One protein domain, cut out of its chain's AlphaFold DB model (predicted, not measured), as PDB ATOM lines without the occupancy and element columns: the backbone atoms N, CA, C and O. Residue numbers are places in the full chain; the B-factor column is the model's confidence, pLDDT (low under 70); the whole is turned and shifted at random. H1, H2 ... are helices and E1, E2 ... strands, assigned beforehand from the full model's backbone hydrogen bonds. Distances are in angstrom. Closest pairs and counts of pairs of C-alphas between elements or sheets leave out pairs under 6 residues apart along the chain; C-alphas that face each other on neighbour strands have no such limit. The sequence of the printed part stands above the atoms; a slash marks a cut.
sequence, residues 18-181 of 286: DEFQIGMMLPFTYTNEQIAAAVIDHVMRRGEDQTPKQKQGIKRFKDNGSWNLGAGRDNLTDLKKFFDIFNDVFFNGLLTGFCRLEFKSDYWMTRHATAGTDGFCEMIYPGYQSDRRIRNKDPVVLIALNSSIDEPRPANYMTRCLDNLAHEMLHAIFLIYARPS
ATOM      1  N   ASP A  18     -39.358  66.855 -30.416       95.00
ATOM      2  CA  ASP A  18     -40.637  67.368 -30.910       95.00
ATOM      3  C   ASP A  18     -41.119  66.618 -32.160       95.00
ATOM      4  O   ASP A  18     -42.311  66.593 -32.454       95.00
ATOM      5  N   GLU A  19     -40.219  65.962 -32.892       96.00
ATOM      6  CA  GLU A  19     -40.586  65.058 -33.984       96.00
ATOM      7  C   GLU A  19     -40.940  63.657 -33.477       96.00
ATOM      8  O   GLU A  19     -41.776  62.987 -34.079       96.00
ATOM      9  N   PHE A  20     -40.344  63.197 -32.371       97.25
ATOM     10  CA  PHE A  20     -40.593  61.868 -31.802       97.25
ATOM     11  C   PHE A  20     -41.906  61.823 -31.004       97.25
ATOM     12  O   PHE A  20     -41.922  61.511 -29.815       97.25
ATOM     13  N   GLN A  21     -43.026  62.160 -31.641       95.06
ATOM     14  CA  GLN A  21     -44.368  62.124 -31.058       95.06
ATOM     15  C   GLN A  21     -45.427  61.750 -32.100       95.06
ATOM     16  O   GLN A  21     -45.208  61.848 -33.310       95.06
ATOM     17  N   ILE A  22     -46.591  61.308 -31.620       91.94
ATOM     18  CA  ILE A  22     -47.709  60.881 -32.470       91.94
ATOM     19  C   ILE A  22     -48.048  61.927 -33.547       91.94
ATOM     20  O   ILE A  22     -48.193  63.112 -33.260       91.94
ATOM     21  N   GLY A  23     -48.165  61.471 -34.797       90.44
ATOM     22  CA  GLY A  23     -48.512  62.308 -35.950       90.44
ATOM     23  C   GLY A  23     -47.362  63.118 -36.563       90.44
ATOM     24  O   GLY A  23     -47.564  63.707 -37.619       90.44
ATOM     25  N   MET A  24     -46.172  63.131 -35.953       94.50
ATOM     26  CA  MET A  24     -45.037  63.936 -36.434       94.50
ATOM     27  C   MET A  24     -44.008  63.124 -37.228       94.50
ATOM     28  O   MET A  24     -43.401  63.643 -38.162       94.50
ATOM     29  N   MET A  25     -43.821  61.843 -36.896       93.62
ATOM     30  CA  MET A  25     -42.920  60.969 -37.650       93.62
ATOM     31  C   MET A  25     -43.562  60.471 -38.947       93.62
ATOM     32  O   MET A  25     -44.695  59.986 -38.947       93.62
ATOM     33  N   LEU A  26     -42.801  60.514 -40.043       91.56
ATOM     34  CA  LEU A  26     -43.216  59.974 -41.338       91.56
ATOM     35  C   LEU A  26     -42.829  58.488 -41.474       91.56
ATOM     36  O   LEU A  26     -41.651  58.153 -41.315       91.56
ATOM     37  N   PRO A  27     -43.770  57.583 -41.802       91.94
ATOM     38  CA  PRO A  27     -43.450  56.185 -42.088       91.94
ATOM     39  C   PRO A  27     -42.366  56.029 -43.165       91.94
ATOM     40  O   PRO A  27     -42.230  56.869 -44.058       91.94
ATOM     41  N   PHE A  28     -41.588  54.949 -43.083       91.88
ATOM     42  CA  PHE A  28     -40.565  54.561 -44.068       91.88
ATOM     43  C   PHE A  28     -39.487  55.607 -44.403       91.88
ATOM     44  O   PHE A  28     -38.873  55.552 -45.470       91.88
ATOM     45  N   THR A  29     -39.245  56.579 -43.523       91.88
ATOM     46  CA  THR A  29     -38.413  57.754 -43.834       91.88
ATOM     47  C   THR A  29     -37.032  57.714 -43.180       91.88
ATOM     48  O   THR A  29     -36.076  58.280 -43.725       91.88
ATOM     49  N   TYR A  30     -36.887  57.022 -42.052       94.31
ATOM     50  CA  TYR A  30     -35.710  57.121 -41.186       94.31
ATOM     51  C   TYR A  30     -34.788  55.904 -41.315       94.31
ATOM     52  O   TYR A  30     -35.189  54.847 -41.787       94.31
ATOM     53  N   THR A  31     -33.527  56.025 -40.916       94.25
ATOM     54  CA  THR A  31     -32.646  54.866 -40.740       94.25
ATOM     55  C   THR A  31     -32.915  54.194 -39.396       94.25
ATOM     56  O   THR A  31     -33.467  54.804 -38.473       94.25
ATOM     57  N   ASN A  32     -32.470  52.947 -39.254       94.75
ATOM     58  CA  ASN A  32     -32.556  52.236 -37.981       94.75
ATOM     59  C   ASN A  32     -31.807  52.997 -36.869       94.75
ATOM     60  O   ASN A  32     -32.290  53.113 -35.748       94.75
ATOM     61  N   GLU A  33     -30.655  53.592 -37.169       95.38
ATOM     62  CA  GLU A  33     -29.859  54.352 -36.198       95.38
ATOM     63  C   GLU A  33     -30.595  55.604 -35.711       95.38
ATOM     64  O   GLU A  33     -30.551  55.903 -34.519       95.38
ATOM     65  N   GLN A  34     -31.303  56.309 -36.603       96.25
ATOM     66  CA  GLN A  34     -32.115  57.472 -36.234       96.25
ATOM     67  C   GLN A  34     -33.251  57.073 -35.284       96.25
ATOM     68  O   GLN A  34     -33.423  57.709 -34.244       96.25
ATOM     69  N   ILE A  35     -33.984  56.000 -35.604       97.44
ATOM     70  CA  ILE A  35     -35.089  55.494 -34.773       97.44
ATOM     71  C   ILE A  35     -34.563  55.036 -33.413       97.44
ATOM     72  O   ILE A  35     -35.090  55.442 -32.379       97.44
ATOM     73  N   ALA A  36     -33.487  54.246 -33.394       97.62
ATOM     74  CA  ALA A  36     -32.876  53.783 -32.155       97.62
ATOM     75  C   ALA A  36     -32.406  54.952 -31.283       97.62
ATOM     76  O   ALA A  36     -32.678  54.961 -30.086       97.62
ATOM     77  N   ALA A  37     -31.743  55.954 -31.868       97.25
ATOM     78  CA  ALA A  37     -31.303  57.137 -31.139       97.25
ATOM     79  C   ALA A  37     -32.478  57.904 -30.517       97.25
ATOM     80  O   ALA A  37     -32.366  58.343 -29.375       97.25
ATOM     81  N   ALA A  38     -33.603  58.026 -31.228       98.25
ATOM     82  CA  ALA A  38     -34.803  58.691 -30.728       98.25
ATOM     83  C   ALA A  38     -35.471  57.913 -29.582       98.25
ATOM     84  O   ALA A  38     -35.787  58.494 -28.545       98.25
ATOM     85  N   VAL A  39     -35.593  56.585 -29.714       98.56
ATOM     86  CA  VAL A  39     -36.090  55.706 -28.639       98.56
ATOM     87  C   VAL A  39     -35.195  55.807 -27.402       98.56
ATOM     88  O   VAL A  39     -35.698  55.957 -26.290       98.56
ATOM     89  N   ILE A  40     -33.870  55.758 -27.574       98.00
ATOM     90  CA  ILE A  40     -32.906  55.878 -26.469       98.00
ATOM     91  C   ILE A  40     -33.045  57.242 -25.781       98.00
ATOM     92  O   ILE A  40     -33.157  57.286 -24.556       98.00
ATOM     93  N   ASP A  41     -33.064  58.339 -26.543       97.56
ATOM     94  CA  ASP A  41     -33.233  59.705 -26.026       97.56
ATOM     95  C   ASP A  41     -34.514  59.833 -25.196       97.56
ATOM     96  O   ASP A  41     -34.483  60.313 -24.063       97.56
ATOM     97  N   HIS A  42     -35.628  59.316 -25.717       98.06
ATOM     98  CA  HIS A  42     -36.920  59.323 -25.044       98.06
ATOM     99  C   HIS A  42     -36.906  58.508 -23.740       98.06
ATOM    100  O   HIS A  42     -37.252  59.015 -22.674       98.06
ATOM    101  N   VAL A  43     -36.462  57.252 -23.793       97.69
ATOM    102  CA  VAL A  43     -36.470  56.308 -22.659       97.69
ATOM    103  C   VAL A  43     -35.540  56.745 -21.518       97.69
ATOM    104  O   VAL A  43     -35.786  56.446 -20.344       97.69
ATOM    105  N   MET A  44     -34.467  57.473 -21.831       96.75
ATOM    106  CA  MET A  44     -33.478  57.904 -20.840       96.75
ATOM    107  C   MET A  44     -33.890  59.145 -20.031       96.75
ATOM    108  O   MET A  44     -33.229  59.434 -19.030       96.75
ATOM    109  N   ARG A  45     -34.994  59.821 -20.384       95.69
ATOM    110  CA  ARG A  45     -35.534  60.984 -19.652       95.69
ATOM    111  C   ARG A  45     -35.942  60.647 -18.215       95.69
ATOM    112  O   ARG A  45     -36.318  59.511 -17.889       95.69
ATOM    113  N   ARG A  46     -35.856  61.650 -17.336       95.00
ATOM    114  CA  ARG A  46     -36.107  61.534 -15.889       95.00
ATOM    115  C   ARG A  46     -36.821  62.763 -15.352       95.00
ATOM    116  O   ARG A  46     -36.627  63.851 -15.875       95.00
ATOM    117  N   GLY A  47     -37.593  62.573 -14.281       93.50
ATOM    118  CA  GLY A  47     -38.236  63.668 -13.556       93.50
ATOM    119  C   GLY A  47     -38.997  64.611 -14.486       93.50
ATOM    120  O   GLY A  47     -39.908  64.188 -15.201       93.50
ATOM    121  N   GLU A  48     -38.596  65.879 -14.499       95.31
ATOM    122  CA  GLU A  48     -39.270  66.900 -15.297       95.31
ATOM    123  C   GLU A  48     -39.055  66.777 -16.806       95.31
ATOM    124  O   GLU A  48     -39.946  67.166 -17.557       95.31
ATOM    125  N   ASP A  49     -37.970  66.138 -17.251       96.25
ATOM    126  CA  ASP A  49     -37.670  65.962 -18.679       96.25
ATOM    127  C   ASP A  49     -38.575  64.919 -19.354       96.25
ATOM    128  O   ASP A  49     -38.601  64.809 -20.582       96.25
ATOM    129  N   GLN A  50     -39.298  64.107 -18.574       96.94
ATOM    130  CA  GLN A  50     -40.229  63.116 -19.114       96.94
ATOM    131  C   GLN A  50     -41.361  63.795 -19.883       96.94
ATOM    132  O   GLN A  50     -41.960  64.766 -19.413       96.94
ATOM    133  N   THR A  51     -41.717  63.240 -21.044       97.12
ATOM    134  CA  THR A  51     -42.834  63.781 -21.829       97.12
ATOM    135  C   THR A  51     -44.161  63.609 -21.076       97.12
ATOM    136  O   THR A  51     -44.296  62.694 -20.252       97.12
ATOM    137  N   PRO A  52     -45.191  64.426 -21.372       97.62
ATOM    138  CA  PRO A  52     -46.521  64.241 -20.792       97.62
ATOM    139  C   PRO A  52     -47.063  62.815 -20.974       97.62
ATOM    140  O   PRO A  52     -47.650  62.254 -20.051       97.62
ATOM    141  N   LYS A  53     -46.799  62.198 -22.134       97.00
ATOM    142  CA  LYS A  53     -47.166  60.808 -22.434       97.00
ATOM    143  C   LYS A  53     -46.425  59.802 -21.560       97.00
ATOM    144  O   LYS A  53     -47.078  58.942 -20.975       97.00
ATOM    145  N   GLN A  54     -45.113  59.951 -21.370       97.19
ATOM    146  CA  GLN A  54     -44.363  59.088 -20.450       97.19
ATOM    147  C   GLN A  54     -44.900  59.187 -19.024       97.19
ATOM    148  O   GLN A  54     -45.193  58.161 -18.410       97.19
ATOM    149  N   LYS A  55     -45.097  60.412 -18.513       97.50
ATOM    150  CA  LYS A  55     -45.667  60.648 -17.176       97.50
ATOM    151  C   LYS A  55     -47.051  59.996 -17.052       97.50
ATOM    152  O   LYS A  55     -47.329  59.326 -16.058       97.50
ATOM    153  N   GLN A  56     -47.898  60.120 -18.079       96.69
ATOM    154  CA  GLN A  56     -49.220  59.491 -18.123       96.69
ATOM    155  C   GLN A  56     -49.136  57.957 -18.112       96.69
ATOM    156  O   GLN A  56     -49.842  57.320 -17.332       96.69
ATOM    157  N   GLY A  57     -48.276  57.357 -18.937       96.31
ATOM    158  CA  GLY A  57     -48.085  55.907 -18.995       96.31
ATOM    159  C   GLY A  57     -47.561  55.329 -17.675       96.31
ATOM    160  O   GLY A  57     -48.112  54.346 -17.180       96.31
ATOM    161  N   ILE A  58     -46.581  55.992 -17.049       95.75
ATOM    162  CA  ILE A  58     -46.056  55.631 -15.719       95.75
ATOM    163  C   ILE A  58     -47.154  55.737 -14.655       95.75
ATOM    164  O   ILE A  58     -47.293  54.845 -13.819       95.75
ATOM    165  N   LYS A  59     -47.960  56.805 -14.683       95.44
ATOM    166  CA  LYS A  59     -49.091  56.969 -13.762       95.44
ATOM    167  C   LYS A  59     -50.114  55.844 -13.935       95.44
ATOM    168  O   LYS A  59     -50.484  55.217 -12.950       95.44
ATOM    169  N   ARG A  60     -50.513  55.518 -15.172       94.25
ATOM    170  CA  ARG A  60     -51.440  54.401 -15.448       94.25
ATOM    171  C   ARG A  60     -50.895  53.060 -14.965       94.25
ATOM    172  O   ARG A  60     -51.680  52.244 -14.493       94.25
ATOM    173  N   PHE A  61     -49.585  52.841 -15.079       93.38
ATOM    174  CA  PHE A  61     -48.933  51.637 -14.566       93.38
ATOM    175  C   PHE A  61     -49.054  51.533 -13.042       93.38
ATOM    176  O   PHE A  61     -49.437  50.487 -12.527       93.38
ATOM    177  N   LYS A  62     -48.764  52.627 -12.328       91.12
ATOM    178  CA  LYS A  62     -48.825  52.689 -10.860       91.12
ATOM    179  C   LYS A  62     -50.253  52.556 -10.331       91.12
ATOM    180  O   LYS A  62     -50.488  51.780  -9.412       91.12
ATOM    181  N   ASP A  63     -51.192  53.282 -10.933       89.44
ATOM    182  CA  ASP A  63     -52.566  53.377 -10.433       89.44
ATOM    183  C   ASP A  63     -53.369  52.094 -10.682       89.44
ATOM    184  O   ASP A  63     -54.240  51.744  -9.891       89.44
ATOM    185  N   ASN A  64     -53.075  51.374 -11.767       80.69
ATOM    186  CA  ASN A  64     -53.863  50.214 -12.172       80.69
ATOM    187  C   ASN A  64     -53.150  48.877 -11.908       80.69
ATOM    188  O   ASN A  64     -53.533  47.887 -12.510       80.69
ATOM    189  N   GLY A  65     -52.141  48.811 -11.035       59.19
ATOM    190  CA  GLY A  65     -51.196  47.683 -10.897       59.19
ATOM    191  C   GLY A  65     -51.747  46.274 -10.591       59.19
ATOM    192  O   GLY A  65     -50.959  45.342 -10.452       59.19
ATOM    193  N   SER A  66     -53.062  46.066 -10.505       61.78
ATOM    194  CA  SER A  66     -53.703  44.761 -10.291       61.78
ATOM    195  C   SER A  66     -54.218  44.136 -11.599       61.78
ATOM    196  O   SER A  66     -55.418  43.885 -11.742       61.78
ATOM    197  N   TRP A  67     -53.349  43.933 -12.594       67.31
ATOM    198  CA  TRP A  67     -53.757  43.292 -13.853       67.31
ATOM    199  C   TRP A  67     -53.608  41.781 -13.786       67.31
ATOM    200  O   TRP A  67     -52.572  41.240 -13.403       67.31
ATOM    201  N   ASN A  68     -54.665  41.095 -14.198       68.06
ATOM    202  CA  ASN A  68     -54.846  39.668 -14.019       68.06
ATOM    203  C   ASN A  68     -54.358  38.905 -15.259       68.06
ATOM    204  O   ASN A  68     -55.022  37.979 -15.728       68.06
ATOM    205  N   LEU A  69     -53.175  39.251 -15.786       63.88
ATOM    206  CA  LEU A  69     -52.537  38.456 -16.848       63.88
ATOM    207  C   LEU A  69     -52.266  37.012 -16.391       63.88
ATOM    208  O   LEU A  69     -52.227  36.102 -17.210       63.88
ATOM    209  N   GLY A  70     -52.108  36.791 -15.083       66.25
ATOM    210  CA  GLY A  70     -51.970  35.457 -14.501       66.25
ATOM    211  C   GLY A  70     -53.285  34.684 -14.341       66.25
ATOM    212  O   GLY A  70     -53.228  33.480 -14.112       66.25
ATOM    213  N   ALA A  71     -54.454  35.335 -14.449       72.50
ATOM    214  CA  ALA A  71     -55.750  34.675 -14.246       72.50
ATOM    215  C   ALA A  71     -56.251  33.918 -15.487       72.50
ATOM    216  O   ALA A  71     -57.127  33.067 -15.371       72.50
ATOM    217  N   GLY A  72     -55.692  34.199 -16.669       74.06
ATOM    218  CA  GLY A  72     -56.016  33.498 -17.909       74.06
ATOM    219  C   GLY A  72     -54.967  33.765 -18.984       74.06
ATOM    220  O   GLY A  72     -54.566  34.911 -19.185       74.06
ATOM    221  N   ARG A  73     -54.525  32.707 -19.676       75.81
ATOM    222  CA  ARG A  73     -53.447  32.790 -20.678       75.81
ATOM    223  C   ARG A  73     -53.834  33.631 -21.904       75.81
ATOM    224  O   ARG A  73     -52.969  34.294 -22.461       75.81
ATOM    225  N   ASP A  74     -55.125  33.724 -22.219       78.00
ATOM    226  CA  ASP A  74     -55.645  34.484 -23.366       78.00
ATOM    227  C   ASP A  74     -56.262  35.844 -22.979       78.00
ATOM    228  O   ASP A  74     -57.205  36.329 -23.610       78.00
ATOM    229  N   ASN A  75     -55.754  36.503 -21.931       86.44
ATOM    230  CA  ASN A  75     -56.259  37.811 -21.499       86.44
ATOM    231  C   ASN A  75     -55.743  38.960 -22.392       86.44
ATOM    232  O   ASN A  75     -54.885  39.762 -22.009       86.44
ATOM    233  N   LEU A  76     -56.291  39.050 -23.608       88.12
ATOM    234  CA  LEU A  76     -55.903  40.053 -24.607       88.12
ATOM    235  C   LEU A  76     -56.223  41.478 -24.140       88.12
ATOM    236  O   LEU A  76     -55.546  42.429 -24.524       88.12
ATOM    237  N   THR A  77     -57.249  41.638 -23.305       90.31
ATOM    238  CA  THR A  77     -57.652  42.936 -22.757       90.31
ATOM    239  C   THR A  77     -56.563  43.530 -21.875       90.31
ATOM    240  O   THR A  77     -56.194  44.686 -22.070       90.31
ATOM    241  N   ASP A  78     -56.009  42.757 -20.941       90.44
ATOM    242  CA  ASP A  78     -54.915  43.244 -20.094       90.44
ATOM    243  C   ASP A  78     -53.617  43.415 -20.890       90.44
ATOM    244  O   ASP A  78     -52.879  44.373 -20.659       90.44
ATOM    245  N   LEU A  79     -53.374  42.565 -21.892       91.81
ATOM    246  CA  LEU A  79     -52.232  42.732 -22.789       91.81
ATOM    247  C   LEU A  79     -52.303  44.056 -23.571       91.81
ATOM    248  O   LEU A  79     -51.299  44.757 -23.679       91.81
ATOM    249  N   LYS A  80     -53.490  44.443 -24.055       94.31
ATOM    250  CA  LYS A  80     -53.714  45.747 -24.704       94.31
ATOM    251  C   LYS A  80     -53.432  46.918 -23.761       94.31
ATOM    252  O   LYS A  80     -52.817  47.891 -24.179       94.31
ATOM    253  N   LYS A  81     -53.784  46.806 -22.477       94.12
ATOM    254  CA  LYS A  81     -53.434  47.845 -21.493       94.12
ATOM    255  C   LYS A  81     -51.916  47.979 -21.334       94.12
ATOM    256  O   LYS A  81     -51.409  49.096 -21.254       94.12
ATOM    257  N   PHE A  82     -51.182  46.862 -21.311       95.12
ATOM    258  CA  PHE A  82     -49.714  46.893 -21.268       95.12
ATOM    259  C   PHE A  82     -49.117  47.471 -22.541       95.12
ATOM    260  O   PHE A  82     -48.174  48.253 -22.452       95.12
ATOM    261  N   PHE A  83     -49.696  47.157 -23.699       96.81
ATOM    262  CA  PHE A  83     -49.311  47.778 -24.958       96.81
ATOM    263  C   PHE A  83     -49.462  49.300 -24.891       96.81
ATOM    264  O   PHE A  83     -48.506  50.011 -25.177       96.81
ATOM    265  N   ASP A  84     -50.602  49.815 -24.428       96.69
ATOM    266  CA  ASP A  84     -50.821  51.263 -24.323       96.69
ATOM    267  C   ASP A  84     -49.848  51.931 -23.340       96.69
ATOM    268  O   ASP A  84     -49.404  53.060 -23.554       96.69
ATOM    269  N   ILE A  85     -49.484  51.246 -22.250       96.81
ATOM    270  CA  ILE A  85     -48.448  51.726 -21.328       96.81
ATOM    271  C   ILE A  85     -47.082  51.739 -22.002       96.81
ATOM    272  O   ILE A  85     -46.410  52.765 -21.973       96.81
ATOM    273  N   PHE A  86     -46.655  50.634 -22.606       98.06
ATOM    274  CA  PHE A  86     -45.350  50.551 -23.259       98.06
ATOM    275  C   PHE A  86     -45.243  51.537 -24.421       98.06
ATOM    276  O   PHE A  86     -44.196  52.151 -24.601       98.06
ATOM    277  N   ASN A  87     -46.332  51.760 -25.155       98.38
ATOM    278  CA  ASN A  87     -46.395  52.729 -26.236       98.38
ATOM    279  C   ASN A  87     -46.168  54.151 -25.716       98.38
ATOM    280  O   ASN A  87     -45.307  54.864 -26.225       98.38
ATOM    281  N   ASP A  88     -46.870  54.547 -24.655       97.94
ATOM    282  CA  ASP A  88     -46.703  55.876 -24.067       97.94
ATOM    283  C   ASP A  88     -45.336  56.057 -23.380       97.94
ATOM    284  O   ASP A  88     -44.764  57.144 -23.443       97.94
ATOM    285  N   VAL A  89     -44.797  55.014 -22.736       97.88
ATOM    286  CA  VAL A  89     -43.562  55.099 -21.930       97.88
ATOM    287  C   VAL A  89     -42.287  54.949 -22.764       97.88
ATOM    288  O   VAL A  89     -41.292  55.619 -22.479       97.88
ATOM    289  N   PHE A  90     -42.282  54.068 -23.767       98.50
ATOM    290  CA  PHE A  90     -41.090  53.762 -24.567       98.50
ATOM    291  C   PHE A  90     -41.099  54.412 -25.950       98.50
ATOM    292  O   PHE A  90     -40.029  54.638 -26.512       98.50
ATOM    293  N   PHE A  91     -42.277  54.728 -26.490       98.44
ATOM    294  CA  PHE A  91     -42.438  55.142 -27.885       98.44
ATOM    295  C   PHE A  91     -43.255  56.435 -28.037       98.44
ATOM    296  O   PHE A  91     -43.708  56.744 -29.133       98.44
ATOM    297  N   ASN A  92     -43.472  57.190 -26.954       98.12
ATOM    298  CA  ASN A  92     -44.237  58.443 -26.935       98.12
ATOM    299  C   ASN A  92     -45.620  58.377 -27.630       98.12
ATOM    300  O   ASN A  92     -46.100  59.369 -28.185       98.12
ATOM    301  N   GLY A  93     -46.259  57.204 -27.637       97.56
ATOM    302  CA  GLY A  93     -47.553  56.973 -28.278       97.56
ATOM    303  C   GLY A  93     -47.504  56.729 -29.793       97.56
ATOM    304  O   GLY A  93     -48.568  56.606 -30.403       97.56
ATOM    305  N   LEU A  94     -46.322  56.645 -30.412       97.12
ATOM    306  CA  LEU A  94     -46.143  56.524 -31.868       97.12
ATOM    307  C   LEU A  94     -46.792  55.277 -32.483       97.12
ATOM    308  O   LEU A  94     -47.183  55.311 -33.642       97.12
ATOM    309  N   LEU A  95     -46.965  54.193 -31.726       96.94
ATOM    310  CA  LEU A  95     -47.574  52.956 -32.237       96.94
ATOM    311  C   LEU A  95     -49.114  52.999 -32.251       96.94
ATOM    312  O   LEU A  95     -49.767  52.035 -32.659       96.94
ATOM    313  N   THR A  96     -49.715  54.108 -31.803       95.62
ATOM    314  CA  THR A  96     -51.176  54.271 -31.754       95.62
ATOM    315  C   THR A  96     -51.745  54.278 -33.168       95.62
ATOM    316  O   THR A  96     -51.337  55.081 -33.999       95.62
ATOM    317  N   GLY A  97     -52.708  53.395 -33.439       92.44
ATOM    318  CA  GLY A  97     -53.364  53.291 -34.748       92.44
ATOM    319  C   GLY A  97     -52.582  52.495 -35.795       92.44
ATOM    320  O   GLY A  97     -53.177  52.075 -36.782       92.44
ATOM    321  N   PHE A  98     -51.296  52.215 -35.560       94.31
ATOM    322  CA  PHE A  98     -50.476  51.396 -36.456       94.31
ATOM    323  C   PHE A  98     -50.446  49.923 -36.059       94.31
ATOM    324  O   PHE A  98     -50.255  49.079 -36.924       94.31
ATOM    325  N   CYS A  99     -50.626  49.583 -34.781       95.62
ATOM    326  CA  CYS A  99     -50.486  48.201 -34.321       95.62
ATOM    327  C   CYS A  99     -51.821  47.518 -34.002       95.62
ATOM    328  O   CYS A  99     -52.717  48.101 -33.390       95.62
ATOM    329  N   ARG A 100     -51.908  46.229 -34.340       94.38
ATOM    330  CA  ARG A 100     -52.958  45.299 -33.906       94.38
ATOM    331  C   ARG A 100     -52.327  44.207 -33.052       94.38
ATOM    332  O   ARG A 100     -51.306  43.655 -33.442       94.38
ATOM    333  N   LEU A 101     -52.947  43.882 -31.919       94.62
ATOM    334  CA  LEU A 101     -52.493  42.809 -31.032       94.62
ATOM    335  C   LEU A 101     -53.391  41.587 -31.134       94.62
ATOM    336  O   LEU A 101     -54.615  41.724 -31.050       94.62
ATOM    337  N   GLU A 102     -52.774  40.414 -31.224       92.69
ATOM    338  CA  GLU A 102     -53.445  39.115 -31.222       92.69
ATOM    339  C   GLU A 102     -52.659  38.059 -30.441       92.69
ATOM    340  O   GLU A 102     -51.454  38.189 -30.211       92.69
ATOM    341  N   PHE A 103     -53.342  36.979 -30.065       88.50
ATOM    342  CA  PHE A 103     -52.670  35.727 -29.737       88.50
ATOM    343  C   PHE A 103     -52.575  34.856 -30.985       88.50
ATOM    344  O   PHE A 103     -53.474  34.858 -31.830       88.50
ATOM    345  N   LYS A 104     -51.478  34.109 -31.103       82.69
ATOM    346  CA  LYS A 104     -51.295  33.129 -32.173       82.69
ATOM    347  C   LYS A 104     -52.417  32.096 -32.120       82.69
ATOM    348  O   LYS A 104     -52.659  31.499 -31.078       82.69
ATOM    349  N   SER A 105     -53.045  31.847 -33.262       78.31
ATOM    350  CA  SER A 105     -53.868  30.653 -33.457       78.31
ATOM    351  C   SER A 105     -53.042  29.547 -34.113       78.31
ATOM    352  O   SER A 105     -52.025  29.818 -34.763       78.31
ATOM    353  N   ASP A 106     -53.498  28.298 -34.012       71.81
ATOM    354  CA  ASP A 106     -52.853  27.148 -34.667       71.81
ATOM    355  C   ASP A 106     -52.725  27.333 -36.190       71.81
ATOM    356  O   ASP A 106     -51.739  26.921 -36.813       71.81
ATOM    357  N   TYR A 107     -53.688  28.037 -36.794       72.88
ATOM    358  CA  TYR A 107     -53.646  28.424 -38.203       72.88
ATOM    359  C   TYR A 107     -52.417  29.289 -38.526       72.88
ATOM    360  O   TYR A 107     -51.716  29.032 -39.508       72.88
ATOM    361  N   TRP A 108     -52.114  30.281 -37.682       69.81
ATOM    362  CA  TRP A 108     -50.961  31.166 -37.867       69.81
ATOM    363  C   TRP A 108     -49.634  30.427 -37.715       69.81
ATOM    364  O   TRP A 108     -48.731  30.624 -38.530       69.81
ATOM    365  N   MET A 109     -49.531  29.536 -36.723       68.00
ATOM    366  CA  MET A 109     -48.323  28.728 -36.522       68.00
ATOM    367  C   MET A 109     -48.005  27.867 -37.749       68.00
ATOM    368  O   MET A 109     -46.844  27.747 -38.140       68.00
ATOM    369  N   THR A 110     -49.042  27.328 -38.393       69.25
ATOM    370  CA  THR A 110     -48.902  26.496 -39.593       69.25
ATOM    371  C   THR A 110     -48.512  27.323 -40.822       69.25
ATOM    372  O   THR A 110     -47.664  26.907 -41.607       69.25
ATOM    373  N   ARG A 111     -49.105  28.511 -40.993       67.25
ATOM    374  CA  ARG A 111     -48.910  29.353 -42.185       67.25
ATOM    375  C   ARG A 111     -47.534  30.022 -42.250       67.25
ATOM    376  O   ARG A 111     -47.002  30.169 -43.345       67.25
ATOM    377  N   HIS A 112     -46.968  30.424 -41.113       64.31
ATOM    378  CA  HIS A 112     -45.730  31.217 -41.089       64.31
ATOM    379  C   HIS A 112     -44.478  30.401 -40.756       64.31
ATOM    380  O   HIS A 112     -43.401  30.976 -40.654       64.31
ATOM    381  N   ALA A 113     -44.599  29.082 -40.561       61.84
ATOM    382  CA  ALA A 113     -43.504  28.227 -40.086       61.84
ATOM    383  C   ALA A 113     -42.797  28.781 -38.825       61.84
ATOM    384  O   ALA A 113     -41.656  28.433 -38.538       61.84
ATOM    385  N   THR A 114     -43.488  29.609 -38.034       62.22
ATOM    386  CA  THR A 114     -42.983  30.228 -36.796       62.22
ATOM    387  C   THR A 114     -43.171  29.314 -35.585       62.22
ATOM    388  O   THR A 114     -43.313  29.779 -34.447       62.22
ATOM    389  N   ALA A 115     -43.207  27.999 -35.820       60.72
ATOM    390  CA  ALA A 115     -43.313  27.003 -34.768       60.72
ATOM    391  C   ALA A 115     -42.151  27.198 -33.782       60.72
ATOM    392  O   ALA A 115     -40.983  27.113 -34.151       60.72
ATOM    393  N   GLY A 116     -42.486  27.519 -32.532       71.56
ATOM    394  CA  GLY A 116     -41.508  27.742 -31.466       71.56
ATOM    395  C   GLY A 116     -41.105  29.197 -31.211       71.56
ATOM    396  O   GLY A 116     -40.393  29.430 -30.236       71.56
ATOM    397  N   THR A 117     -41.570  30.187 -31.990       82.56
ATOM    398  CA  THR A 117     -41.357  31.592 -31.600       82.56
ATOM    399  C   THR A 117     -42.390  32.046 -30.575       82.56
ATOM    400  O   THR A 117     -43.571  31.685 -30.602       82.56
ATOM    401  N   ASP A 118     -41.924  32.874 -29.657       87.69
ATOM    402  CA  ASP A 118     -42.682  33.401 -28.528       87.69
ATOM    403  C   ASP A 118     -43.595  34.579 -28.900       87.69
ATOM    404  O   ASP A 118     -44.618  34.820 -28.257       87.69
ATOM    405  N   GLY A 119     -43.232  35.275 -29.968       90.44
ATOM    406  CA  GLY A 119     -43.965  36.359 -30.591       90.44
ATOM    407  C   GLY A 119     -43.540  36.486 -32.052       90.44
ATOM    408  O   GLY A 119     -42.637  35.773 -32.508       90.44
ATOM    409  N   PHE A 120     -44.257  37.307 -32.805       91.06
ATOM    410  CA  PHE A 120     -43.750  37.892 -34.039       91.06
ATOM    411  C   PHE A 120     -44.433  39.228 -34.308       91.06
ATOM    412  O   PHE A 120     -45.503  39.536 -33.767       91.06
ATOM    413  N   CYS A 121     -43.809  39.974 -35.207       92.12
ATOM    414  CA  CYS A 121     -44.245  41.267 -35.677       92.12
ATOM    415  C   CYS A 121     -44.229  41.245 -37.210       92.12
ATOM    416  O   CYS A 121     -43.202  40.939 -37.812       92.12
ATOM    417  N   GLU A 122     -45.364  41.518 -37.851       90.94
ATOM    418  CA  GLU A 122     -45.489  41.479 -39.312       90.94
ATOM    419  C   GLU A 122     -46.234  42.707 -39.827       90.94
ATOM    420  O   GLU A 122     -47.262  43.112 -39.281       90.94
ATOM    421  N   MET A 123     -45.736  43.296 -40.915       90.00
ATOM    422  CA  MET A 123     -46.450  44.364 -41.600       90.00
ATOM    423  C   MET A 123     -47.540  43.792 -42.513       90.00
ATOM    424  O   MET A 123     -47.269  43.068 -43.467       90.00
ATOM    425  N   ILE A 124     -48.780  44.181 -42.247       87.12
ATOM    426  CA  ILE A 124     -49.954  43.895 -43.062       87.12
ATOM    427  C   ILE A 124     -50.235  45.103 -43.953       87.12
ATOM    428  O   ILE A 124     -50.415  46.227 -43.478       87.12
ATOM    429  N   TYR A 125     -50.360  44.850 -45.255       80.75
ATOM    430  CA  TYR A 125     -50.846  45.817 -46.236       80.75
ATOM    431  C   TYR A 125     -52.271  45.429 -46.649       80.75
ATOM    432  O   TYR A 125     -52.439  44.585 -47.534       80.75
ATOM    433  N   PRO A 126     -53.324  46.017 -46.050       64.88
ATOM    434  CA  PRO A 126     -54.700  45.599 -46.328       64.88
ATOM    435  C   PRO A 126     -55.077  45.780 -47.809       64.88
ATOM    436  O   PRO A 126     -55.848  44.997 -48.353       64.88
ATOM    437  N   GLY A 127     -54.459  46.756 -48.488       56.62
ATOM    438  CA  GLY A 127     -54.659  47.032 -49.915       56.62
ATOM    439  C   GLY A 127     -53.922  46.112 -50.895       56.62
ATOM    440  O   GLY A 127     -54.037  46.327 -52.099       56.62
ATOM    441  N   TYR A 128     -53.166  45.117 -50.415       49.12
ATOM    442  CA  TYR A 128     -52.636  44.032 -51.257       49.12
ATOM    443  C   TYR A 128     -53.644  42.887 -51.448       49.12
ATOM    444  O   TYR A 128     -53.368  41.932 -52.175       49.12
ATOM    445  N   GLN A 129     -54.824  42.982 -50.828       50.78
ATOM    446  CA  GLN A 129     -55.980  42.179 -51.211       50.78
ATOM    447  C   GLN A 129     -56.477  42.642 -52.588       50.78
ATOM    448  O   GLN A 129     -56.404  43.824 -52.916       50.78
ATOM    449  N   SER A 130     -56.979  41.718 -53.406       48.22
ATOM    450  CA  SER A 130     -57.307  41.907 -54.830       48.22
ATOM    451  C   SER A 130     -58.273  43.067 -55.156       48.22
ATOM    452  O   SER A 130     -58.453  43.395 -56.329       48.22
ATOM    453  N   ASP A 131     -58.887  43.707 -54.154       49.47
ATOM    454  CA  ASP A 131     -59.763  44.868 -54.319       49.47
ATOM    455  C   ASP A 131     -58.988  46.197 -54.233       49.47
ATOM    456  O   ASP A 131     -58.705  46.736 -53.160       49.47
ATOM    457  N   ARG A 132     -58.704  46.782 -55.404       49.88
ATOM    458  CA  ARG A 132     -58.030  48.086 -55.557       49.88
ATOM    459  C   ARG A 132     -58.727  49.258 -54.846       49.88
ATOM    460  O   ARG A 132     -58.100  50.308 -54.706       49.88
ATOM    461  N   ARG A 133     -59.994  49.125 -54.433       47.28
ATOM    462  CA  ARG A 133     -60.774  50.190 -53.774       47.28
ATOM    463  C   ARG A 133     -60.497  50.284 -52.273       47.28
ATOM    464  O   ARG A 133     -60.702  51.347 -51.698       47.28
ATOM    465  N   ILE A 134     -59.973  49.222 -51.657       49.12
ATOM    466  CA  ILE A 134     -59.635  49.154 -50.226       49.12
ATOM    467  C   ILE A 134     -58.127  49.372 -50.050       49.12
ATOM    468  O   ILE A 134     -57.418  48.614 -49.394       49.12
ATOM    469  N   ARG A 135     -57.585  50.425 -50.671       51.72
ATOM    470  CA  ARG A 135     -56.233  50.886 -50.340       51.72
ATOM    471  C   ARG A 135     -56.294  51.610 -48.998       51.72
ATOM    472  O   ARG A 135     -56.289  52.838 -48.968       51.72
ATOM    473  N   ASN A 136     -56.341  50.860 -47.895       50.75
ATOM    474  CA  ASN A 136     -55.853  51.404 -46.629       50.75
ATOM    475  C   ASN A 136     -54.411  51.845 -46.896       50.75
ATOM    476  O   ASN A 136     -53.569  51.025 -47.264       50.75
ATOM    477  N   LYS A 137     -54.191  53.161 -46.859       62.12
ATOM    478  CA  LYS A 137     -52.916  53.783 -47.231       62.12
ATOM    479  C   LYS A 137     -51.855  53.590 -46.155       62.12
ATOM    480  O   LYS A 137     -50.673  53.614 -46.482       62.12
ATOM    481  N   ASP A 138     -52.287  53.355 -44.920       71.44
ATOM    482  CA  ASP A 138     -51.397  53.307 -43.775       71.44
ATOM    483  C   ASP A 138     -51.026  51.852 -43.443       71.44
ATOM    484  O   ASP A 138     -51.906  50.981 -43.413       71.44
ATOM    485  N   PRO A 139     -49.728  51.560 -43.240       79.88
ATOM    486  CA  PRO A 139     -49.280  50.229 -42.861       79.88
ATOM    487  C   PRO A 139     -49.851  49.861 -41.491       79.88
ATOM    488  O   PRO A 139     -49.810  50.662 -40.562       79.88
ATOM    489  N   VAL A 140     -50.353  48.633 -41.351       90.62
ATOM    490  CA  VAL A 140     -50.748  48.087 -40.049       90.62
ATOM    491  C   VAL A 140     -49.746  47.012 -39.673       90.62
ATOM    492  O   VAL A 140     -49.474  46.123 -40.467       90.62
ATOM    493  N   VAL A 141     -49.206  47.062 -38.467       93.25
ATOM    494  CA  VAL A 141     -48.319  46.034 -37.933       93.25
ATOM    495  C   VAL A 141     -49.108  45.117 -37.007       93.25
ATOM    496  O   VAL A 141     -49.684  45.556 -36.011       93.25
ATOM    497  N   LEU A 142     -49.148  43.831 -37.331       93.88
ATOM    498  CA  LEU A 142     -49.670  42.801 -36.448       93.88
ATOM    499  C   LEU A 142     -48.573  42.373 -35.477       93.88
ATOM    500  O   LEU A 142     -47.515  41.915 -35.898       93.88
ATOM    501  N   ILE A 143     -48.862  42.480 -34.185       95.44
ATOM    502  CA  ILE A 143     -48.077  41.892 -33.104       95.44
ATOM    503  C   ILE A 143     -48.854  40.685 -32.593       95.44
ATOM    504  O   ILE A 143     -49.949  40.832 -32.041       95.44
ATOM    505  N   ALA A 144     -48.289  39.496 -32.762       93.25
ATOM    506  CA  ALA A 144     -48.906  38.257 -32.315       93.25
ATOM    507  C   ALA A 144     -48.032  37.569 -31.267       93.25
ATOM    508  O   ALA A 144     -46.867  37.267 -31.523       93.25
ATOM    509  N   LEU A 145     -48.600  37.284 -30.094       92.38
ATOM    510  CA  LEU A 145     -47.903  36.588 -29.009       92.38
ATOM    511  C   LEU A 145     -48.363  35.136 -28.892       92.38
ATOM    512  O   LEU A 145     -49.517  34.805 -29.158       92.38
ATOM    513  N   ASN A 146     -47.461  34.254 -28.479       87.81
ATOM    514  CA  ASN A 146     -47.802  32.868 -28.200       87.81
ATOM    515  C   ASN A 146     -48.476  32.752 -26.819       87.81
ATOM    516  O   ASN A 146     -47.822  33.000 -25.807       87.81
ATOM    517  N   SER A 147     -49.757  32.376 -26.759       82.00
ATOM    518  CA  SER A 147     -50.443  32.105 -25.483       82.00
ATOM    519  C   SER A 147     -50.188  30.691 -24.950       82.00
ATOM    520  O   SER A 147     -50.335  30.436 -23.753       82.00
ATOM    521  N   SER A 148     -49.696  29.787 -25.801       77.44
ATOM    522  CA  SER A 148     -49.349  28.401 -25.465       77.44
ATOM    523  C   SER A 148     -47.959  28.263 -24.842       77.44
ATOM    524  O   SER A 148     -47.358  27.190 -24.884       77.44
ATOM    525  N   ILE A 149     -47.411  29.337 -24.265       76.38
ATOM    526  CA  ILE A 149     -46.154  29.269 -23.523       76.38
ATOM    527  C   ILE A 149     -46.359  28.345 -22.320       76.38
ATOM    528  O   ILE A 149     -47.099  28.668 -21.386       76.38
ATOM    529  N   ASP A 150     -45.686  27.196 -22.343       77.38
ATOM    530  CA  ASP A 150     -45.695  26.247 -21.235       77.38
ATOM    531  C   ASP A 150     -44.817  26.763 -20.089       77.38
ATOM    532  O   ASP A 150     -43.643  26.425 -19.952       77.38
ATOM    533  N   GLU A 151     -45.377  27.687 -19.312       83.50
ATOM    534  CA  GLU A 151     -44.759  28.223 -18.109       83.50
ATOM    535  C   GLU A 151     -45.676  27.944 -16.907       83.50
ATOM    536  O   GLU A 151     -46.785  28.491 -16.827       83.50
ATOM    537  N   PRO A 152     -45.247  27.085 -15.963       82.38
ATOM    538  CA  PRO A 152     -46.091  26.658 -14.850       82.38
ATOM    539  C   PRO A 152     -46.304  27.763 -13.814       82.38
ATOM    540  O   PRO A 152     -47.271  27.715 -13.055       82.38
ATOM    541  N   ARG A 153     -45.411  28.760 -13.744       86.12
ATOM    542  CA  ARG A 153     -45.508  29.850 -12.769       86.12
ATOM    543  C   ARG A 153     -46.169  31.079 -13.401       86.12
ATOM    544  O   ARG A 153     -45.564  31.682 -14.288       86.12
ATOM    545  N   PRO A 154     -47.328  31.547 -12.895       85.50
ATOM    546  CA  PRO A 154     -48.010  32.719 -13.447       85.50
ATOM    547  C   PRO A 154     -47.122  33.967 -13.525       85.50
ATOM    548  O   PRO A 154     -47.160  34.686 -14.515       85.50
ATOM    549  N   ALA A 155     -46.268  34.198 -12.524       86.31
ATOM    550  CA  ALA A 155     -45.331  35.323 -12.528       86.31
ATOM    551  C   ALA A 155     -44.329  35.255 -13.694       86.31
ATOM    552  O   ALA A 155     -44.158  36.237 -14.409       86.31
ATOM    553  N   ASN A 156     -43.724  34.087 -13.929       87.88
ATOM    554  CA  ASN A 156     -42.801  33.890 -15.047       87.88
ATOM    555  C   ASN A 156     -43.520  34.035 -16.394       87.88
ATOM    556  O   ASN A 156     -42.969  34.634 -17.318       87.88
ATOM    557  N   TYR A 157     -44.749  33.516 -16.494       87.88
ATOM    558  CA  TYR A 157     -45.576  33.647 -17.690       87.88
ATOM    559  C   TYR A 157     -45.822  35.122 -18.007       87.88
ATOM    560  O   TYR A 157     -45.553  35.563 -19.121       87.88
ATOM    561  N   MET A 158     -46.245  35.902 -17.006       88.56
ATOM    562  CA  MET A 158     -46.451  37.342 -17.149       88.56
ATOM    563  C   MET A 158     -45.163  38.050 -17.569       88.56
ATOM    564  O   MET A 158     -45.174  38.772 -18.561       88.56
ATOM    565  N   THR A 159     -44.041  37.814 -16.882       90.69
ATOM    566  CA  THR A 159     -42.752  38.426 -17.243       90.69
ATOM    567  C   THR A 159     -42.364  38.106 -18.683       90.69
ATOM    568  O   THR A 159     -41.991  39.009 -19.423       90.69
ATOM    569  N   ARG A 160     -42.495  36.846 -19.113       90.75
ATOM    570  CA  ARG A 160     -42.176  36.429 -20.483       90.75
ATOM    571  C   ARG A 160     -43.121  37.059 -21.504       90.75
ATOM    572  O   ARG A 160     -42.655  37.537 -22.529       90.75
ATOM    573  N   CYS A 161     -44.419  37.111 -21.214       92.12
ATOM    574  CA  CYS A 161     -45.415  37.745 -22.074       92.12
ATOM    575  C   CYS A 161     -45.129  39.244 -22.259       92.12
ATOM    576  O   CYS A 161     -45.117  39.731 -23.387       92.12
ATOM    577  N   LEU A 162     -44.814  39.959 -21.175       94.19
ATOM    578  CA  LEU A 162     -44.465  41.381 -21.212       94.19
ATOM    579  C   LEU A 162     -43.123  41.646 -21.902       94.19
ATOM    580  O   LEU A 162     -43.009  42.616 -22.650       94.19
ATOM    581  N   ASP A 163     -42.124  40.786 -21.690       95.75
ATOM    582  CA  ASP A 163     -40.835  40.863 -22.387       95.75
ATOM    583  C   ASP A 163     -41.016  40.692 -23.898       95.75
ATOM    584  O   ASP A 163     -40.511  41.501 -24.675       95.75
ATOM    585  N   ASN A 164     -41.802  39.692 -24.310       95.25
ATOM    586  CA  ASN A 164     -42.121  39.452 -25.715       95.25
ATOM    587  C   ASN A 164     -42.945  40.604 -26.303       95.25
ATOM    588  O   ASN A 164     -42.652  41.060 -27.400       95.25
ATOM    589  N   LEU A 165     -43.931  41.133 -25.573       96.62
ATOM    590  CA  LEU A 165     -44.701  42.287 -26.029       96.62
ATOM    591  C   LEU A 165     -43.786  43.485 -26.317       96.62
ATOM    592  O   LEU A 165     -43.844  44.056 -27.401       96.62
ATOM    593  N   ALA A 166     -42.918  43.850 -25.369       98.00
ATOM    594  CA  ALA A 166     -41.989  44.961 -25.556       98.00
ATOM    595  C   ALA A 166     -40.999  44.697 -26.704       98.00
ATOM    596  O   ALA A 166     -40.669  45.620 -27.451       98.00
ATOM    597  N   HIS A 167     -40.551  43.447 -26.862       97.62
ATOM    598  CA  HIS A 167     -39.703  43.002 -27.966       97.62
ATOM    599  C   HIS A 167     -40.373  43.233 -29.329       97.62
ATOM    600  O   HIS A 167     -39.797  43.903 -30.187       97.62
ATOM    601  N   GLU A 168     -41.604  42.752 -29.515       97.50
ATOM    602  CA  GLU A 168     -42.326  42.905 -30.783       97.50
ATOM    603  C   GLU A 168     -42.740  44.358 -31.053       97.50
ATOM    604  O   GLU A 168     -42.723  44.807 -32.197       97.50
ATOM    605  N   MET A 169     -43.060  45.139 -30.015       98.31
ATOM    606  CA  MET A 169     -43.313  46.580 -30.160       98.31
ATOM    607  C   MET A 169     -42.067  47.338 -30.623       98.31
ATOM    608  O   MET A 169     -42.173  48.289 -31.399       98.31
ATOM    609  N   LEU A 170     -40.883  46.910 -30.176       98.06
ATOM    610  CA  LEU A 170     -39.636  47.475 -30.669       98.06
ATOM    611  C   LEU A 170     -39.430  47.125 -32.146       98.06
ATOM    612  O   LEU A 170     -39.078  48.010 -32.913       98.06
ATOM    613  N   HIS A 171     -39.725  45.899 -32.586       96.69
ATOM    614  CA  HIS A 171     -39.766  45.593 -34.024       96.69
ATOM    615  C   HIS A 171     -40.769  46.471 -34.775       96.69
ATOM    616  O   HIS A 171     -40.440  47.015 -35.827       96.69
ATOM    617  N   ALA A 172     -41.958  46.691 -34.209       96.75
ATOM    618  CA  ALA A 172     -43.010  47.479 -34.845       96.75
ATOM    619  C   ALA A 172     -42.568  48.916 -35.153       96.75
ATOM    620  O   ALA A 172     -42.816  49.396 -36.258       96.75
ATOM    621  N   ILE A 173     -41.876  49.597 -34.228       97.56
ATOM    622  CA  ILE A 173     -41.421  50.973 -34.485       97.56
ATOM    623  C   ILE A 173     -40.399  51.035 -35.633       97.56
ATOM    624  O   ILE A 173     -40.453  51.962 -36.442       97.56
ATOM    625  N   PHE A 174     -39.519  50.035 -35.761       96.19
ATOM    626  CA  PHE A 174     -38.616  49.938 -36.910       96.19
ATOM    627  C   PHE A 174     -39.386  49.641 -38.195       96.19
ATOM    628  O   PHE A 174     -39.196  50.345 -39.178       96.19
ATOM    629  N   LEU A 175     -40.304  48.672 -38.186       94.31
ATOM    630  CA  LEU A 175     -41.103  48.328 -39.365       94.31
ATOM    631  C   LEU A 175     -41.895  49.529 -39.903       94.31
ATOM    632  O   LEU A 175     -41.918  49.744 -41.110       94.31
ATOM    633  N   ILE A 176     -42.519  50.326 -39.029       93.69
ATOM    634  CA  ILE A 176     -43.350  51.473 -39.435       93.69
ATOM    635  C   ILE A 176     -42.495  52.613 -39.998       93.69
ATOM    636  O   ILE A 176     -42.829  53.194 -41.031       93.69
ATOM    637  N   TYR A 177     -41.406  52.972 -39.314       94.81
ATOM    638  CA  TYR A 177     -40.711  54.237 -39.570       94.81
ATOM    639  C   TYR A 177     -39.380  54.089 -40.310       94.81
ATOM    640  O   TYR A 177     -38.899  55.075 -40.880       94.81
ATOM    641  N   ALA A 178     -38.775  52.898 -40.339       94.00
ATOM    642  CA  ALA A 178     -37.501  52.690 -41.013       94.00
ATOM    643  C   ALA A 178     -37.687  52.575 -42.526       94.00
ATOM    644  O   ALA A 178     -38.639  51.969 -43.017       94.00
ATOM    645  N   ARG A 179     -36.739  53.125 -43.284       91.62
ATOM    646  CA  ARG A 179     -36.632  52.880 -44.723       91.62
ATOM    647  C   ARG A 179     -36.532  51.370 -44.954       91.62
ATOM    648  O   ARG A 179     -35.695  50.738 -44.308       91.62
ATOM    649  N   PRO A 180     -37.302  50.805 -45.898       84.88
ATOM    650  CA  PRO A 180     -37.188  49.399 -46.245       84.88
ATOM    651  C   PRO A 180     -35.741  49.057 -46.607       84.88
ATOM    652  O   PRO A 180     -35.184  49.589 -47.571       84.88
ATOM    653  N   SER A 181     -35.118  48.180 -45.826       82.31
ATOM    654  CA  SER A 181     -33.833  47.589 -46.173       82.31
ATOM    655  C   SER A 181     -34.057  46.281 -46.917       82.31
ATOM    656  O   SER A 181     -34.997  45.549 -46.633       82.31
TER     657      SER A 181
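Overview. This is residues 18 to 181 of the 286 residues of the protein "SprT-like domain-containing protein" of Amorphotheca resinae ATCC 22711 (UniProt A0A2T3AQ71). A long helix, H5, covers one face of a small three-stranded sheet and runs along its strands, while H3, over the sheet's edge strand E1 on the same face, packs on H5 at a steep angle. H1 packs on one end of both H3 and H5, H2 packs on H3 and is apart from the sheet, and the sheet's other face has no named helix on it. The printed part has 164 residues, with five named helices and three named strands in the order H1 H2 H3 E1 H4 E2 E3 H5; the mixed sheet has the order E1 E3 E2, and the class is mostly helix. The whole is compact, with a radius of gyration of the C-alphas of 16.7 A and spans of 48 by 43 by 27 A.

Along the chain. After residues 18 to 31, H1 takes residues 32 to 43, beginning at C-alpha 32 (-32.556, 52.236, -37.981). H2 is residues 52 to 63, and H3 is residues 76 to 90, 20.2 A long. E1 is residues 99 to 103, H4 residues 106 to 111, E2 residues 119 to 124, 15.8 A long, and E3 residues 140 to 145, 16.2 A long. H5, residues 154 to 177, is 34.6 A long and ends at C-alpha 177 (-40.711, 54.237, -39.570).

Arrangement. E1 and E3 are parallel, with N 100 and O 141 2.9 A apart, within hydrogen-bond range. E3 and E2, a hairpin, are antiparallel, with N 142 and O 122 at 2.8 A. H3 and H5 are on the same face of the sheet, two layers, helices on one face. H5 is over E3 and E2 at a height of 7.6 A over the sheet; the C-alphas of Cys 121 and Glu 168, the closest of E2 and H5, are 5.5 A apart. H3 is over E1, at a height of 10.0 A. H3, the hub, touches H5 at a steep tilt of 56 degrees, closest at the C-alphas of Phe 86 and Ala 166, 6.9 A. H2 and H3 form a helical hairpin, closest at Gln 54 and Val 89, whose C-alphas are 4.3 A apart. H1 touches H3 about perpendicular, at 87 degrees, with the C-alphas of Val 43 and Phe 90 closest at 5.6 A. H4 touches no helix. Every O i to N i+4 pair is within hydrogen-bond range in H1, H2, H3 and H4; in H5 19 of 20 are.

Size, cuts and confidence. The C-alphas of Gly 47 and Ser 130, the two farthest apart, are 50.4 A apart. The printed part has no cut. The links H2 to H3 and E2 to E3 are long. Mean pLDDT of the printed part is 86.5; residues 65 to 70, 108 to 115 and 126 to 137 are under 70.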